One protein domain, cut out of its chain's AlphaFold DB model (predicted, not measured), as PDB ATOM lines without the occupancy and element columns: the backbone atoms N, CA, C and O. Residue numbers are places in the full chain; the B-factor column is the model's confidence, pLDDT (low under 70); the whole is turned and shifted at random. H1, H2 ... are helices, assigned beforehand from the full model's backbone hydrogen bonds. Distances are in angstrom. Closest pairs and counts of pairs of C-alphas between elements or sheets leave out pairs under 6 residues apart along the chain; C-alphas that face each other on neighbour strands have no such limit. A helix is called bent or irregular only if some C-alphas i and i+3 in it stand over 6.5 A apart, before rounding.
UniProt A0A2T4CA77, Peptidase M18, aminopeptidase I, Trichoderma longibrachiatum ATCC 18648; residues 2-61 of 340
ATOM      1  N   ASP A   2     -22.804  12.786 -29.463       43.91
ATOM      2  CA  ASP A   2     -21.907  11.778 -30.021       43.91
ATOM      3  C   ASP A   2     -22.712  10.828 -30.905       43.91
ATOM      4  O   ASP A   2     -23.764  10.333 -30.505       43.91
ATOM      5  N   GLY A   3     -22.260  10.663 -32.150       53.81
ATOM      6  CA  GLY A   3     -22.898   9.799 -33.144       53.81
ATOM      7  C   GLY A   3     -24.078  10.399 -33.923       53.81
ATOM      8  O   GLY A   3     -24.727   9.660 -34.659       53.81
ATOM      9  N   ARG A   4     -24.381  11.705 -33.808       61.62
ATOM     10  CA  ARG A   4     -25.476  12.341 -34.578       61.62
ATOM     11  C   ARG A   4     -24.968  13.017 -35.863       61.62
ATOM     12  O   ARG A   4     -23.916  13.655 -35.814       61.62
ATOM     13  N   PRO A   5     -25.705  12.947 -36.993       62.00
ATOM     14  CA  PRO A   5     -25.327  13.653 -38.214       62.00
ATOM     15  C   PRO A   5     -25.342  15.176 -37.984       62.00
ATOM     16  O   PRO A   5     -26.345  15.692 -37.484       62.00
ATOM     17  N   PRO A   6     -24.299  15.925 -38.390       63.78
ATOM     18  CA  PRO A   6     -24.250  17.386 -38.238       63.78
ATOM     19  C   PRO A   6     -25.426  18.120 -38.904       63.78
ATOM     20  O   PRO A   6     -25.806  19.209 -38.476       63.78
ATOM     21  N   LEU A   7     -26.038  17.500 -39.923       64.75
ATOM     22  CA  LEU A   7     -27.157  18.014 -40.723       64.75
ATOM     23  C   LEU A   7     -28.372  18.479 -39.892       64.75
ATOM     24  O   LEU A   7     -29.037  19.439 -40.290       64.75
ATOM     25  N   ASP A   8     -28.618  17.864 -38.731       66.50
ATOM     26  CA  ASP A   8     -29.790  18.130 -37.878       66.50
ATOM     27  C   ASP A   8     -29.550  19.212 -36.803       66.50
ATOM     28  O   ASP A   8     -30.476  19.647 -36.105       66.50
ATOM     29  N   ASN A   9     -28.304  19.661 -36.638       72.38
ATOM     30  CA  ASN A   9     -27.892  20.576 -35.574       72.38
ATOM     31  C   ASN A   9     -27.506  21.940 -36.151       72.38
ATOM     32  O   ASN A   9     -26.346  22.341 -36.135       72.38
ATOM     33  N   ARG A  10     -28.490  22.666 -36.683       78.69
ATOM     34  CA  ARG A  10     -28.259  23.960 -37.341       78.69
ATOM     35  C   ARG A  10     -27.989  25.081 -36.334       78.69
ATOM     36  O   ARG A  10     -28.793  25.318 -35.424       78.69
ATOM     37  N   ALA A  11     -26.887  25.802 -36.515       81.88
ATOM     38  CA  ALA A  11     -26.460  26.894 -35.646       81.88
ATOM     39  C   ALA A  11     -26.068  28.135 -36.462       81.88
ATOM     40  O   ALA A  11     -25.415  28.023 -37.494       81.88
ATOM     41  N   CYS A  12     -26.450  29.331 -36.000       84.25
ATOM     42  CA  CYS A  12     -25.978  30.575 -36.605       84.25
ATOM     43  C   CYS A  12     -24.521  30.844 -36.213       84.25
ATOM     44  O   CYS A  12     -24.041  30.358 -35.186       84.25
ATOM     45  N   VAL A  13     -23.847  31.697 -36.985       82.62
ATOM     46  CA  VAL A  13     -22.441  32.079 -36.764       82.62
ATOM     47  C   VAL A  13     -22.185  32.548 -35.322       82.62
ATOM     48  O   VAL A  13     -21.210  32.135 -34.701       82.62
ATOM     49  N   ASN A  14     -23.113  33.320 -34.742       83.56
ATOM     50  CA  ASN A  14     -23.015  33.829 -33.366       83.56
ATOM     51  C   ASN A  14     -23.114  32.751 -32.278       83.56
ATOM     52  O   ASN A  14     -22.643  32.958 -31.161       83.56
ATOM     53  N   CYS A  15     -23.792  31.638 -32.556       83.00
ATOM     54  CA  CYS A  15     -23.849  30.509 -31.636       83.00
ATOM     55  C   CYS A  15     -22.636  29.600 -31.821       83.00
ATOM     56  O   CYS A  15     -22.092  29.143 -30.823       83.00
ATOM     57  N   ILE A  16     -22.185  29.393 -33.063       83.19
ATOM     58  CA  ILE A  16     -21.000  28.584 -33.385       83.19
ATOM     59  C   ILE A  16     -19.742  29.166 -32.735       83.19
ATOM     60  O   ILE A  16     -18.951  28.417 -32.176       83.19
ATOM     61  N   SER A  17     -19.586  30.493 -32.724       83.06
ATOM     62  CA  SER A  17     -18.431  31.162 -32.102       83.06
ATOM     63  C   SER A  17     -18.312  30.953 -30.587       83.06
ATOM     64  O   SER A  17     -17.276  31.270 -30.008       83.06
ATOM     65  N   LYS A  18     -19.358  30.427 -29.938       82.25
ATOM     66  CA  LYS A  18     -19.396  30.125 -28.500       82.25
ATOM     67  C   LYS A  18     -19.213  28.638 -28.192       82.25
ATOM     68  O   LYS A  18     -19.228  28.270 -27.021       82.25
ATOM     69  N   LEU A  19     -19.096  27.797 -29.219       81.19
ATOM     70  CA  LEU A  19     -18.920  26.357 -29.080       81.19
ATOM     71  C   LEU A  19     -17.439  26.003 -28.935       81.19
ATOM     72  O   LEU A  19     -16.564  26.656 -29.503       81.19
ATOM     73  N   SER A  20     -17.161  24.933 -28.198       79.19
ATOM     74  CA  SER A  20     -15.828  24.333 -28.168       79.19
ATOM     75  C   SER A  20     -15.487  23.667 -29.515       79.19
ATOM     76  O   SER A  20     -16.393  23.287 -30.263       79.19
ATOM     77  N   PRO A  21     -14.196  23.465 -29.850       78.69
ATOM     78  CA  PRO A  21     -13.796  22.882 -31.137       78.69
ATOM     79  C   PRO A  21     -14.445  21.526 -31.461       78.69
ATOM     80  O   PRO A  21     -14.740  21.244 -32.619       78.69
ATOM     81  N   SER A  22     -14.714  20.695 -30.450       74.88
ATOM     82  CA  SER A  22     -15.405  19.409 -30.615       74.88
ATOM     83  C   SER A  22     -16.902  19.560 -30.910       74.88
ATOM     84  O   SER A  22     -17.472  18.739 -31.625       74.88
ATOM     85  N   GLU A  23     -17.546  20.609 -30.397       76.75
ATOM     86  CA  GLU A  23     -18.963  20.913 -30.626       76.75
ATOM     87  C   GLU A  23     -19.200  21.570 -31.990       76.75
ATOM     88  O   GLU A  23     -20.246  21.346 -32.600       76.75
ATOM     89  N   VAL A  24     -18.223  22.324 -32.507       78.25
ATOM     90  CA  VAL A  24     -18.278  22.920 -33.855       78.25
ATOM     91  C   VAL A  24     -18.425  21.838 -34.933       78.25
ATOM     92  O   VAL A  24     -19.208  21.999 -35.864       78.25
ATOM     93  N   CYS A  25     -17.763  20.689 -34.772       74.25
ATOM     94  CA  CYS A  25     -17.893  19.547 -35.686       74.25
ATOM     95  C   CYS A  25     -19.266  18.850 -35.622       74.25
ATOM     96  O   CYS A  25     -19.569  18.010 -36.469       74.25
ATOM     97  N   GLN A  26     -20.093  19.166 -34.619       73.69
ATOM     98  CA  GLN A  26     -21.405  18.552 -34.397       73.69
ATOM     99  C   GLN A  26     -22.569  19.425 -34.890       73.69
ATOM    100  O   GLN A  26     -23.724  19.016 -34.743       73.69
ATOM    101  N   VAL A  27     -22.286  20.599 -35.472       75.38
ATOM    102  CA  VAL A  27     -23.286  21.571 -35.939       75.38
ATOM    103  C   VAL A  27     -23.144  21.892 -37.429       75.38
ATOM    104  O   VAL A  27     -22.058  21.846 -37.996       75.38
ATOM    105  N   ASN A  28     -24.259  22.244 -38.070       77.38
ATOM    106  CA  ASN A  28     -24.306  22.719 -39.452       77.38
ATOM    107  C   ASN A  28     -24.541  24.238 -39.478       77.38
ATOM    108  O   ASN A  28     -25.434  24.752 -38.806       77.38
ATOM    109  N   TRP A  29     -23.735  24.956 -40.257       72.50
ATOM    110  CA  TRP A  29     -23.776  26.413 -40.398       72.50
ATOM    111  C   TRP A  29     -24.808  26.902 -41.427       72.50
ATOM    112  O   TRP A  29     -25.049  28.104 -41.525       72.50
ATOM    113  N   HIS A  30     -25.440  25.990 -42.176       69.81
ATOM    114  CA  HIS A  30     -26.484  26.321 -43.143       69.81
ATOM    115  C   HIS A  30     -27.806  26.652 -42.428       69.81
ATOM    116  O   HIS A  30     -28.535  25.763 -41.976       69.81
ATOM    117  N   VAL A  31     -28.106  27.946 -42.318       65.88
ATOM    118  CA  VAL A  31     -29.354  28.488 -41.760       65.88
ATOM    119  C   VAL A  31     -30.123  29.142 -42.912       65.88
ATOM    120  O   VAL A  31     -29.722  30.201 -43.382       65.88
ATOM    121  N   ASP A  32     -31.175  28.485 -43.405       61.72
ATOM    122  CA  ASP A  32     -32.068  29.052 -44.434       61.72
ATOM    123  C   ASP A  32     -32.990  30.129 -43.824       61.72
ATOM    124  O   ASP A  32     -33.278  30.045 -42.625       61.72
ATOM    125  N   PRO A  33     -33.522  31.085 -44.611       58.66
ATOM    126  CA  PRO A  33     -34.440  32.123 -44.126       58.66
ATOM    127  C   PRO A  33     -35.668  31.569 -43.385       58.66
ATOM    128  O   PRO A  33     -36.107  32.158 -42.399       58.66
ATOM    129  N   ASP A  34     -36.166  30.404 -43.810       59.44
ATOM    130  CA  ASP A  34     -37.338  29.736 -43.227       59.44
ATOM    131  C   ASP A  34     -37.012  28.865 -41.995       59.44
ATOM    132  O   ASP A  34     -37.914  28.361 -41.330       59.44
ATOM    133  N   ASN A  35     -35.730  28.654 -41.665       62.06
ATOM    134  CA  ASN A  35     -35.303  27.702 -40.634       62.06
ATOM    135  C   ASN A  35     -34.372  28.351 -39.600       62.06
ATOM    136  O   ASN A  35     -33.162  28.443 -39.793       62.06
ATOM    137  N   ALA A  36     -34.937  28.741 -38.454       71.56
ATOM    138  CA  ALA A  36     -34.232  29.432 -37.375       71.56
ATOM    139  C   ALA A  36     -33.121  28.596 -36.700       71.56
ATOM    140  O   ALA A  36     -33.179  27.369 -36.607       71.56
ATOM    141  N   CYS A  37     -32.115  29.284 -36.147       82.00
ATOM    142  CA  CYS A  37     -31.052  28.660 -35.361       82.00
ATOM    143  C   CYS A  37     -31.611  27.912 -34.139       82.00
ATOM    144  O   CYS A  37     -32.236  28.511 -33.259       82.00
ATOM    145  N   ARG A  38     -31.303  26.614 -34.031       78.81
ATOM    146  CA  ARG A  38     -31.800  25.754 -32.948       78.81
ATOM    147  C   ARG A  38     -31.254  26.153 -31.579       78.81
ATOM    148  O   ARG A  38     -31.991  26.133 -30.603       78.81
ATOM    149  N   LEU A  39     -29.983  26.554 -31.503       81.81
ATOM    150  CA  LEU A  39     -29.364  27.020 -30.256       81.81
ATOM    151  C   LEU A  39     -29.991  28.332 -29.761       81.81
ATOM    152  O   LEU A  39     -30.205  28.485 -28.560       81.81
ATOM    153  N   CYS A  40     -30.352  29.246 -30.671       84.19
ATOM    154  CA  CYS A  40     -31.141  30.429 -30.322       84.19
ATOM    155  C   CYS A  40     -32.540  30.037 -29.839       84.19
ATOM    156  O   CYS A  40     -32.961  30.503 -28.792       84.19
ATOM    157  N   ALA A  41     -33.223  29.131 -30.541       84.50
ATOM    158  CA  ALA A  41     -34.557  28.682 -30.149       84.50
ATOM    159  C   ALA A  41     -34.577  28.005 -28.763       84.50
ATOM    160  O   ALA A  41     -35.498  28.244 -27.989       84.50
ATOM    161  N   VAL A  42     -33.542  27.227 -28.414       84.62
ATOM    162  CA  VAL A  42     -33.370  26.656 -27.063       84.62
ATOM    163  C   VAL A  42     -33.105  27.747 -26.026       84.62
ATOM    164  O   VAL A  42     -33.703  27.718 -24.953       84.62
ATOM    165  N   ARG A  43     -32.229  28.716 -26.328       85.06
ATOM    166  CA  ARG A  43     -31.942  29.846 -25.430       85.06
ATOM    167  C   ARG A  43     -33.191  30.686 -25.156       85.06
ATOM    168  O   ARG A  43     -33.396  31.111 -24.027       85.06
ATOM    169  N   ASP A  44     -34.010  30.889 -26.180       87.88
ATOM    170  CA  ASP A  44     -35.240  31.675 -26.119       87.88
ATOM    171  C   ASP A  44     -36.446  30.821 -25.656       87.88
ATOM    172  O   ASP A  44     -37.583  31.283 -25.696       87.88
ATOM    173  N   LEU A  45     -36.205  29.575 -25.218       87.31
ATOM    174  CA  LEU A  45     -37.190  28.635 -24.667       87.31
ATOM    175  C   LEU A  45     -38.398  28.347 -25.580       87.31
ATOM    176  O   LEU A  45     -39.497  28.067 -25.100       87.31
ATOM    177  N   LYS A  46     -38.202  28.358 -26.901       87.31
ATOM    178  CA  LYS A  46     -39.261  28.030 -27.866       87.31
ATOM    179  C   LYS A  46     -39.626  26.537 -27.792       87.31
ATOM    180  O   LYS A  46     -38.718  25.711 -27.937       87.31
ATOM    181  N   PRO A  47     -40.906  26.157 -27.603       86.31
ATOM    182  CA  PRO A  47     -41.311  24.760 -27.418       86.31
ATOM    183  C   PRO A  47     -40.837  23.805 -28.523       86.31
ATOM    184  O   PRO A  47     -40.393  22.691 -28.241       86.31
ATOM    185  N   GLU A  48     -40.850  24.256 -29.778       85.38
ATOM    186  CA  GLU A  48     -40.504  23.459 -30.962       85.38
ATOM    187  C   GLU A  48     -39.039  22.999 -30.939       85.38
ATOM    188  O   GLU A  48     -38.684  21.951 -31.488       85.38
ATOM    189  N   ALA A  49     -38.170  23.748 -30.252       84.44
ATOM    190  CA  ALA A  49     -36.758  23.415 -30.117       84.44
ATOM    191  C   ALA A  49     -36.523  22.132 -29.295       84.44
ATOM    192  O   ALA A  49     -35.472  21.492 -29.442       84.44
ATOM    193  N   PHE A  50     -37.495  21.740 -28.459       86.38
ATOM    194  CA  PHE A  50     -37.398  20.629 -27.508       86.38
ATOM    195  C   PHE A  50     -38.089  19.342 -27.974       86.38
ATOM    196  O   PHE A  50     -37.762  18.272 -27.456       86.38
ATOM    197  N   THR A  51     -38.946  19.393 -29.000       87.19
ATOM    198  CA  THR A  51     -39.689  18.225 -29.505       87.19
ATOM    199  C   THR A  51     -38.764  17.106 -29.985       87.19
ATOM    200  O   THR A  51     -38.802  15.994 -29.463       87.19
ATOM    201  N   LYS A  52     -37.866  17.391 -30.940       84.31
ATOM    202  CA  LYS A  52     -36.925  16.383 -31.460       84.31
ATOM    203  C   LYS A  52     -35.947  15.858 -30.392       84.31
ATOM    204  O   LYS A  52     -35.794  14.641 -30.316       84.31
ATOM    205  N   PRO A  53     -35.305  16.704 -29.553       86.50
ATOM    206  CA  PRO A  53     -34.496  16.226 -28.431       86.50
ATOM    207  C   PRO A  53     -35.244  15.291 -27.486       86.50
ATOM    208  O   PRO A  53     -34.647  14.331 -27.009       86.50
ATOM    209  N   PHE A  54     -36.524  15.555 -27.219       90.50
ATOM    210  CA  PHE A  54     -37.334  14.710 -26.350       90.50
ATOM    211  C   PHE A  54     -37.634  13.349 -26.992       90.50
ATOM    212  O   PHE A  54     -37.450  12.321 -26.347       90.50
ATOM    213  N   CYS A  55     -37.999  13.312 -28.279       90.19
ATOM    214  CA  CYS A  55     -38.155  12.050 -29.009       90.19
ATOM    215  C   CYS A  55     -36.850  11.235 -29.038       90.19
ATOM    216  O   CYS A  55     -36.873  10.021 -28.843       90.19
ATOM    217  N   ASP A  56     -35.710  11.902 -29.241       87.50
ATOM    218  CA  ASP A  56     -34.396  11.255 -29.190       87.50
ATOM    219  C   ASP A  56     -34.099  10.706 -27.791       87.50
ATOM    220  O   ASP A  56     -33.655   9.569 -27.668       87.50
ATOM    221  N   PHE A  57     -34.408  11.475 -26.743       91.94
ATOM    222  CA  PHE A  57     -34.285  11.038 -25.356       91.94
ATOM    223  C   PHE A  57     -35.114   9.775 -25.081       91.94
ATOM    224  O   PHE A  57     -34.568   8.827 -24.524       91.94
ATOM    225  N   LEU A  58     -36.378   9.716 -25.515       92.00
ATOM    226  CA  LEU A  58     -37.228   8.531 -25.333       92.00
ATOM    227  C   LEU A  58     -36.658   7.291 -26.034       92.00
ATOM    228  O   LEU A  58     -36.680   6.198 -25.476       92.00
ATOM    229  N   ARG A  59     -36.131   7.459 -27.250       92.12
ATOM    230  CA  ARG A  59     -35.547   6.364 -28.035       92.12
ATOM    231  C   ARG A  59     -34.230   5.857 -27.442       92.12
ATOM    232  O   ARG A  59     -33.975   4.660 -27.456       92.12
ATOM    233  N   GLU A  60     -33.381   6.768 -26.975       90.94
ATOM    234  CA  GLU A  60     -32.034   6.462 -26.474       90.94
ATOM    235  C   GLU A  60     -32.039   5.976 -25.015       90.94
ATOM    236  O   GLU A  60     -31.082   5.341 -24.582       90.94
ATOM    237  N   ASN A  61     -33.114   6.233 -24.258       94.44
ATOM    238  CA  ASN A  61     -33.212   5.910 -22.834       94.44
ATOM    239  C   ASN A  61     -34.391   4.968 -22.545       94.44
ATOM    240  O   ASN A  61     -35.386   5.378 -21.946       94.44
TER     241      ASN A  61
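AT A GLANCE: This is residues 2 to 61 of the 340 residues of the protein "Peptidase M18, aminopeptidase I" of Trichoderma longibrachiatum ATCC 18648 (UniProt A0A2T4CA77). A small body of loops with three short helices, H1, H2 and H3, has one longer helix, H4, that makes a corner with H3 and sticks out as an arm with residues 53 to 60. The link from H2 to H3 is a long loop, residues 25 to 37, with no named element. The printed part has 60 residues, with four named helices in the order H1, H2, H3, H4 and no named strand; the class is all helix, though under half of the residues are in named elements. The whole is compact, with a radius of gyration of the C-alphas of 11.7 A and spans of 31 by 24 by 18 A.

IN THESE COORDINATES: H1 is residues 13 to 16, beginning at C-alpha 13 (-22.441, 32.079, -36.764). H2 is residues 21 to 24. H3 is residues 38 to 43, 8.6 A long. H4 is residues 48 to 60, 19.5 A long, ending at C-alpha 60 (-32.034, 6.462, -26.474). H4 is irregular: C-alphas 49 and 52 are 7.2 A apart.

HOW THE PARTS SIT: H1 and H2 are close but not clearly touching; their closest C-alphas, of Ile 16 and Val 24, are 6.3 A apart. H1 and H3 are also close but not clearly touching, with the closest C-alphas, of Cys 15 and Leu 39, 6.7 A apart. H2 and H3 are apart. H3 touches H4, which meets it with residues 48 to 50 alone; the closest C-alphas, of Val 42 and Ala 49, are 5.6 A apart, and the lines are about perpendicular at 77 degrees. H4 is apart from H1 and H2. Every O i to N i+4 pair is within hydrogen-bond range in H3, and 7 of 9 in H4; H1 and H2 are too short for such a pair.

THE WHOLE: The C-alphas farthest apart, of Pro 33 and Asn 61, are 33.8 A apart. The printed part has no cut. The link H2 to H3 is long; H1 to H2 and H3 to H4 are tight. Residues 53 to 61 stand free. The mean pLDDT of the printed part is 78.3, with residues 2 to 8 and 30 to 35 under 70.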